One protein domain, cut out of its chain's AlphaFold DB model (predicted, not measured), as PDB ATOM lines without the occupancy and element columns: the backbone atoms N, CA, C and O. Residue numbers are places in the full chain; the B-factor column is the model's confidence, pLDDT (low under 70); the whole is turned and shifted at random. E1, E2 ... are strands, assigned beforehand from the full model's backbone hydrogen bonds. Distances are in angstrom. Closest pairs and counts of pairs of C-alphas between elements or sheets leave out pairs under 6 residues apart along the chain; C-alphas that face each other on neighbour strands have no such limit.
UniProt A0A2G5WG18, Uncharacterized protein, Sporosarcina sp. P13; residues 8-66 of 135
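Overview. This is residues 8 to 66 of the 135 residues of an uncharacterized protein of Sporosarcina sp. P13 (UniProt A0A2G5WG18). The chain is wound in two flat turns stacked one on the other like a short solenoid, the first holding E1, E2 and E3 and the second E4, E5 and E6. Each strand of the first turn runs side by side with its match in the second, giving three separate two-strand parallel sheets: E1 with E4, E2 with E5, E3 with E6. The printed part has 59 residues, with no named helix and six named strands in the order E1 to E6, and its class is all strand. It is compact, with a radius of gyration of the C-alphas of 11.4 A, yet flat in outline, spanning 34 by 22 by 8 A.

Arrangement. Before the first named strand, residues 11 to 12 pair with residues 41 to 42, parallel. E1, residues 15 to 18, is parallel to E4, residues 45 to 48, at 11 degrees; N 18 and O 47 are within hydrogen-bond range at 2.8 A. E2, residues 22 to 24, is parallel to E5, residues 52 to 54, at 7 degrees, with N 23 and O 52 at 2.9 A. E3, residues 27 to 35, is parallel to E6, residues 57 to 65, at 11 degrees, with N 32 and O 61 at 2.8 A and N 65 and O 34 at 2.7 A. The C-alphas of Thr 31 and Lys 61, which face each other, are 4.6 A apart. E3 bends by 56 degrees at residue 30. E1 and E3 are apart, as are E4 and E6.

Along the chain. E1 begins at C-alpha 15, (10.737, 38.387, 6.790). E3 and E6, nine residues each, both measure 24.5 A from first to last C-alpha. E6 ends at C-alpha 65, (-7.420, 43.644, -1.323).

Size, cuts and confidence. The two farthest C-alphas, those of Gly 21 and Glu 66, are 34.4 A apart. The printed part has no cut. The link from E3 to E4, nine residues, is short, and the other four are tight. The mean pLDDT of the printed part is 91.6, and no printed residue is under 70.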
ATOM      1  N   ILE A   8       3.624  41.896  -6.036       72.12
ATOM      2  CA  ILE A   8       4.370  41.888  -4.785       72.12
ATOM      3  C   ILE A   8       4.906  40.471  -4.595       72.12
ATOM      4  O   ILE A   8       4.164  39.493  -4.479       72.12
ATOM      5  N   SER A   9       6.228  40.346  -4.601       83.19
ATOM      6  CA  SER A   9       6.889  39.071  -4.354       83.19
ATOM      7  C   SER A   9       7.286  38.974  -2.886       83.19
ATOM      8  O   SER A   9       7.837  39.915  -2.323       83.19
ATOM      9  N   SER A  10       7.007  37.815  -2.284       92.19
ATOM     10  CA  SER A  10       7.566  37.393  -0.994       92.19
ATOM     11  C   SER A  10       7.255  38.332   0.179       92.19
ATOM     12  O   SER A  10       8.084  39.133   0.605       92.19
ATOM     13  N   ILE A  11       6.057  38.177   0.741       93.44
ATOM     14  CA  ILE A  11       5.562  38.922   1.900       93.44
ATOM     15  C   ILE A  11       5.555  38.007   3.123       93.44
ATOM     16  O   ILE A  11       4.882  36.976   3.126       93.44
ATOM     17  N   GLY A  12       6.288  38.394   4.164       94.88
ATOM     18  CA  GLY A  12       6.278  37.729   5.462       94.88
ATOM     19  C   GLY A  12       5.909  38.698   6.569       94.88
ATOM     20  O   GLY A  12       6.289  39.866   6.499       94.88
ATOM     21  N   GLY A  13       5.212  38.222   7.603       95.25
ATOM     22  CA  GLY A  13       4.938  39.038   8.791       95.25
ATOM     23  C   GLY A  13       6.208  39.450   9.544       95.25
ATOM     24  O   GLY A  13       6.223  40.505  10.170       95.25
ATOM     25  N   LEU A  14       7.285  38.657   9.440       96.25
ATOM     26  CA  LEU A  14       8.612  38.990   9.967       96.25
ATOM     27  C   LEU A  14       9.644  39.223   8.853       96.25
ATOM     28  O   LEU A  14      10.376  40.207   8.894       96.25
ATOM     29  N   VAL A  15       9.725  38.322   7.864       95.69
ATOM     30  CA  VAL A  15      10.737  38.387   6.790       95.69
ATOM     31  C   VAL A  15      10.106  38.126   5.426       95.69
ATOM     32  O   VAL A  15       9.525  37.073   5.199       95.69
ATOM     33  N   GLY A  16      10.286  39.033   4.465       95.19
ATOM     34  CA  GLY A  16       9.822  38.813   3.090       95.19
ATOM     35  C   GLY A  16      10.462  37.582   2.439       95.19
ATOM     36  O   GLY A  16       9.773  36.617   2.109       95.19
ATOM     37  N   LYS A  17      11.796  37.581   2.316       95.38
ATOM     38  CA  LYS A  17      12.581  36.463   1.772       95.38
ATOM     39  C   LYS A  17      13.756  36.109   2.689       95.38
ATOM     40  O   LYS A  17      14.572  36.980   2.981       95.38
ATOM     41  N   LEU A  18      13.853  34.850   3.111       96.00
ATOM     42  CA  LEU A  18      14.992  34.308   3.853       96.00
ATOM     43  C   LEU A  18      15.891  33.510   2.898       96.00
ATOM     44  O   LEU A  18      15.430  32.535   2.319       96.00
ATOM     45  N   ASN A  19      17.155  33.911   2.740       94.12
ATOM     46  CA  ASN A  19      18.141  33.197   1.920       94.12
ATOM     47  C   ASN A  19      19.252  32.643   2.825       94.12
ATOM     48  O   ASN A  19      20.271  33.307   3.033       94.12
ATOM     49  N   GLY A  20      19.041  31.467   3.412       93.38
ATOM     50  CA  GLY A  20      19.904  30.928   4.467       93.38
ATOM     51  C   GLY A  20      19.717  31.615   5.829       93.38
ATOM     52  O   GLY A  20      18.962  32.572   5.978       93.38
ATOM     53  N   GLY A  21      20.426  31.122   6.850       95.06
ATOM     54  CA  GLY A  21      20.336  31.634   8.226       95.06
ATOM     55  C   GLY A  21      19.231  30.976   9.059       95.06
ATOM     56  O   GLY A  21      18.697  29.935   8.676       95.06
ATOM     57  N   LYS A  22      18.919  31.552  10.228       97.00
ATOM     58  CA  LYS A  22      17.914  31.008  11.153       97.00
ATOM     59  C   LYS A  22      16.963  32.082  11.678       97.00
ATOM     60  O   LYS A  22      17.404  33.174  12.027       97.00
ATOM     61  N   ILE A  23      15.684  31.736  11.799       97.38
ATOM     62  CA  ILE A  23      14.675  32.478  12.566       97.38
ATOM     63  C   ILE A  23      14.307  31.603  13.761       97.38
ATOM     64  O   ILE A  23      13.779  30.507  13.587       97.38
ATOM     65  N   VAL A  24      14.631  32.060  14.968       97.88
ATOM     66  CA  VAL A  24      14.528  31.244  16.184       97.88
ATOM     67  C   VAL A  24      13.843  32.041  17.281       97.88
ATOM     68  O   VAL A  24      14.216  33.187  17.528       97.88
ATOM     69  N   ASN A  25      12.885  31.419  17.972       97.94
ATOM     70  CA  ASN A  25      12.181  32.003  19.120       97.94
ATOM     71  C   ASN A  25      11.466  33.332  18.797       97.94
ATOM     72  O   ASN A  25      11.464  34.256  19.612       97.94
ATOM     73  N   CYS A  26      10.873  33.454  17.606       97.00
ATOM     74  CA  CYS A  26      10.124  34.645  17.201       97.00
ATOM     75  C   CYS A  26       8.609  34.433  17.308       97.00
ATOM     76  O   CYS A  26       8.101  33.346  17.042       97.00
ATOM     77  N   SER A  27       7.869  35.495  17.629       97.38
ATOM     78  CA  SER A  27       6.407  35.509  17.562       97.38
ATOM     79  C   SER A  27       5.935  36.765  16.838       97.38
ATOM     80  O   SER A  27       6.436  37.855  17.112       97.38
ATOM     81  N   VAL A  28       5.011  36.605  15.893       96.19
ATOM     82  CA  VAL A  28       4.407  37.711  15.135       96.19
ATOM     83  C   VAL A  28       2.893  37.590  15.127       96.19
ATOM     84  O   VAL A  28       2.338  36.522  14.871       96.19
ATOM     85  N   GLU A  29       2.233  38.715  15.368       95.94
ATOM     86  CA  GLU A  29       0.783  38.863  15.329       95.94
ATOM     87  C   GLU A  29       0.429  40.155  14.591       95.94
ATOM     88  O   GLU A  29       1.186  41.128  14.629       95.94
ATOM     89  N   GLY A  30      -0.722  40.180  13.920       90.75
ATOM     90  CA  GLY A  30      -1.176  41.362  13.193       90.75
ATOM     91  C   GLY A  30      -1.896  41.032  11.893       90.75
ATOM     92  O   GLY A  30      -2.490  39.966  11.742       90.75
ATOM     93  N   THR A  31      -1.839  41.964  10.942       88.81
ATOM     94  CA  THR A  31      -2.552  41.863   9.665       88.81
ATOM     95  C   THR A  31      -1.609  42.153   8.501       88.81
ATOM     96  O   THR A  31      -0.864  43.129   8.535       88.81
ATOM     97  N   ILE A  32      -1.654  41.322   7.458       90.56
ATOM     98  CA  ILE A  32      -1.007  41.569   6.165       90.56
ATOM     99  C   ILE A  32      -2.103  41.923   5.160       90.56
ATOM    100  O   ILE A  32      -2.918  41.071   4.808       90.56
ATOM    101  N   ASN A  33      -2.094  43.169   4.689       86.44
ATOM    102  CA  ASN A  33      -2.998  43.677   3.658       86.44
ATOM    103  C   ASN A  33      -2.250  43.771   2.325       86.44
ATOM    104  O   ASN A  33      -1.248  44.479   2.227       86.44
ATOM    105  N   ILE A  34      -2.727  43.066   1.304       84.44
ATOM    106  CA  ILE A  34      -2.073  42.978  -0.004       84.44
ATOM    107  C   ILE A  34      -2.943  43.703  -1.013       84.44
ATOM    108  O   ILE A  34      -3.980  43.173  -1.380       84.44
ATOM    109  N   ASN A  35      -2.534  44.886  -1.471       79.25
ATOM    110  CA  ASN A  35      -3.204  45.537  -2.594       79.25
ATOM    111  C   ASN A  35      -2.625  45.009  -3.918       79.25
ATOM    112  O   ASN A  35      -1.447  45.233  -4.209       79.25
ATOM    113  N   GLY A  36      -3.441  44.289  -4.689       76.25
ATOM    114  CA  GLY A  36      -3.044  43.662  -5.949       76.25
ATOM    115  C   GLY A  36      -2.708  42.174  -5.815       76.25
ATOM    116  O   GLY A  36      -3.260  41.461  -4.977       76.25
ATOM    117  N   SER A  37      -1.820  41.671  -6.676       78.75
ATOM    118  CA  SER A  37      -1.446  40.253  -6.705       78.75
ATOM    119  C   SER A  37      -0.155  39.989  -5.930       78.75
ATOM    120  O   SER A  37       0.848  40.680  -6.114       78.75
ATOM    121  N   ALA A  38      -0.154  38.934  -5.112       84.38
ATOM    122  CA  ALA A  38       1.045  38.427  -4.453       84.38
ATOM    123  C   ALA A  38       1.251  36.942  -4.746       84.38
ATOM    124  O   ALA A  38       0.299  36.177  -4.876       84.38
ATOM    125  N   THR A  39       2.514  36.541  -4.847       87.12
ATOM    126  CA  THR A  39       2.894  35.176  -5.249       87.12
ATOM    127  C   THR A  39       3.305  34.294  -4.078       87.12
ATOM    128  O   THR A  39       3.014  33.106  -4.079       87.12
ATOM    129  N   ASN A  40       3.950  34.874  -3.068       92.12
ATOM    130  CA  ASN A  40       4.524  34.154  -1.936       92.12
ATOM    131  C   ASN A  40       4.181  34.917  -0.658       92.12
ATOM    132  O   ASN A  40       4.780  35.959  -0.393       92.12
ATOM    133  N   VAL A  41       3.191  34.442   0.095       93.44
ATOM    134  CA  VAL A  41       2.701  35.114   1.304       93.44
ATOM    135  C   VAL A  41       2.703  34.120   2.449       93.44
ATOM    136  O   VAL A  41       2.021  33.099   2.388       93.44
ATOM    137  N   GLY A  42       3.450  34.433   3.500       93.81
ATOM    138  CA  GLY A  42       3.486  33.628   4.711       93.81
ATOM    139  C   GLY A  42       3.343  34.491   5.952       93.81
ATOM    140  O   GLY A  42       3.816  35.622   6.011       93.81
ATOM    141  N   SER A  43       2.705  33.951   6.984       94.88
ATOM    142  CA  SER A  43       2.481  34.696   8.227       94.88
ATOM    143  C   SER A  43       3.788  35.053   8.952       94.88
ATOM    144  O   SER A  43       3.841  36.070   9.629       94.88
ATOM    145  N   LEU A  44       4.857  34.266   8.780       96.06
ATOM    146  CA  LEU A  44       6.190  34.539   9.341       96.06
ATOM    147  C   LEU A  44       7.194  34.930   8.248       96.06
ATOM    148  O   LEU A  44       7.770  36.018   8.289       96.06
ATOM    149  N   VAL A  45       7.366  34.059   7.248       96.88
ATOM    150  CA  VAL A  45       8.286  34.253   6.119       96.88
ATOM    151  C   VAL A  45       7.537  34.107   4.802       96.88
ATOM    152  O   VAL A  45       6.813  33.131   4.633       96.88
ATOM    153  N   GLY A  46       7.726  35.039   3.867       96.31
ATOM    154  CA  GLY A  46       7.086  34.971   2.550       96.31
ATOM    155  C   GLY A  46       7.698  33.916   1.634       96.31
ATOM    156  O   GLY A  46       6.985  33.155   0.994       96.31
ATOM    157  N   SER A  47       9.027  33.846   1.568       96.12
ATOM    158  CA  SER A  47       9.766  32.837   0.802       96.12
ATOM    159  C   SER A  47      11.056  32.461   1.520       96.12
ATOM    160  O   SER A  47      11.713  33.326   2.095       96.12
ATOM    161  N   MET A  48      11.427  31.185   1.477       95.06
ATOM    162  CA  MET A  48      12.676  30.689   2.045       95.06
ATOM    163  C   MET A  48      13.457  29.912   0.991       95.06
ATOM    164  O   MET A  48      12.941  28.947   0.434       95.06
ATOM    165  N   ASP A  49      14.692  30.328   0.752       93.94
ATOM    166  CA  ASP A  49      15.663  29.641  -0.090       93.94
ATOM    167  C   ASP A  49      16.896  29.302   0.755       93.94
ATOM    168  O   ASP A  49      17.827  30.094   0.919       93.94
ATOM    169  N   GLY A  50      16.833  28.137   1.400       88.06
ATOM    170  CA  GLY A  50      17.755  27.743   2.462       88.06
ATOM    171  C   GLY A  50      17.480  28.449   3.799       88.06
ATOM    172  O   GLY A  50      16.938  29.551   3.852       88.06
ATOM    173  N   GLY A  51      17.885  27.806   4.895       94.31
ATOM    174  CA  GLY A  51      17.729  28.310   6.263       94.31
ATOM    175  C   GLY A  51      16.829  27.439   7.139       94.31
ATOM    176  O   GLY A  51      16.365  26.383   6.716       94.31
ATOM    177  N   GLU A  52      16.615  27.880   8.377       97.44
ATOM    178  CA  GLU A  52      15.824  27.166   9.385       97.44
ATOM    179  C   GLU A  52      14.864  28.123  10.106       97.44
ATOM    180  O   GLU A  52      15.227  29.252  10.445       97.44
ATOM    181  N   ILE A  53      13.644  27.658  10.379       97.06
ATOM    182  CA  ILE A  53      12.741  28.284  11.352       97.06
ATOM    183  C   ILE A  53      12.588  27.309  12.508       97.06
ATOM    184  O   ILE A  53      12.170  26.171  12.303       97.06
ATOM    185  N   GLU A  54      12.879  27.768  13.715       98.00
ATOM    186  CA  GLU A  54      12.780  26.965  14.927       98.00
ATOM    187  C   GLU A  54      11.988  27.727  15.997       98.00
ATOM    188  O   GLU A  54      12.125  28.944  16.143       98.00
ATOM    189  N   ASN A  55      11.138  27.021  16.746       97.75
ATOM    190  CA  ASN A  55      10.434  27.544  17.927       97.75
ATOM    191  C   ASN A  55       9.740  28.904  17.711       97.75
ATOM    192  O   ASN A  55       9.775  29.769  18.582       97.75
ATOM    193  N   SER A  56       9.145  29.119  16.535       97.75
ATOM    194  CA  SER A  56       8.543  30.404  16.167       97.75
ATOM    195  C   SER A  56       7.058  30.261  15.847       97.75
ATOM    196  O   SER A  56       6.634  29.254  15.280       97.75
ATOM    197  N   THR A  57       6.261  31.271  16.200       97.00
ATOM    198  CA  THR A  57       4.805  31.293  15.997       97.00
ATOM    199  C   THR A  57       4.377  32.504  15.176       97.00
ATOM    200  O   THR A  57       5.004  33.561  15.215       97.00
ATOM    201  N   ALA A  58       3.297  32.351  14.412       96.44
ATOM    202  CA  ALA A  58       2.709  33.453  13.668       96.44
ATOM    203  C   ALA A  58       1.185  33.363  13.675       96.44
ATOM    204  O   ALA A  58       0.619  32.348  13.274       96.44
ATOM    205  N   ASN A  59       0.540  34.445  14.094       94.62
ATOM    206  CA  ASN A  59      -0.906  34.602  14.111       94.62
ATOM    207  C   ASN A  59      -1.280  35.876  13.344       94.62
ATOM    208  O   ASN A  59      -1.594  36.917  13.922       94.62
ATOM    209  N   MET A  60      -1.167  35.800  12.018       93.56
ATOM    210  CA  MET A  60      -1.467  36.917  11.125       93.56
ATOM    211  C   MET A  60      -2.813  36.703  10.432       93.56
ATOM    212  O   MET A  60      -3.073  35.627   9.894       93.56
ATOM    213  N   LYS A  61      -3.629  37.754  10.351       90.00
ATOM    214  CA  LYS A  61      -4.747  37.841   9.405       90.00
ATOM    215  C   LYS A  61      -4.195  38.276   8.048       90.00
ATOM    216  O   LYS A  61      -3.634  39.360   7.932       90.00
ATOM    217  N   ILE A  62      -4.340  37.451   7.016       89.19
ATOM    218  CA  ILE A  62      -3.916  37.801   5.651       89.19
ATOM    219  C   ILE A  62      -5.157  38.186   4.849       89.19
ATOM    220  O   ILE A  62      -6.143  37.453   4.835       89.19
ATOM    221  N   THR A  63      -5.131  39.348   4.203       84.12
ATOM    222  CA  THR A  63      -6.232  39.860   3.381       84.12
ATOM    223  C   THR A  63      -5.682  40.348   2.046       84.12
ATOM    224  O   THR A  63      -4.814  41.219   2.003       84.12
ATOM    225  N   ILE A  64      -6.183  39.769   0.952       78.00
ATOM    226  CA  ILE A  64      -5.943  40.268  -0.404       78.00
ATOM    227  C   ILE A  64      -7.032  41.292  -0.694       78.00
ATOM    228  O   ILE A  64      -8.219  41.006  -0.560       78.00
ATOM    229  N   LEU A  65      -6.599  42.493  -1.029       73.69
ATOM    230  CA  LEU A  65      -7.420  43.644  -1.323       73.69
ATOM    231  C   LEU A  65      -7.465  43.813  -2.837       73.69
ATOM    232  O   LEU A  65      -6.433  43.986  -3.489       73.69
ATOM    233  N   GLU A  66      -8.668  43.762  -3.391       71.12
ATOM    234  CA  GLU A  66      -8.916  44.294  -4.727       71.12
ATOM    235  C   GLU A  66      -8.856  45.826  -4.658       71.12
ATOM    236  O   GLU A  66      -9.213  46.397  -3.624       71.12
TER     237      GLU A  66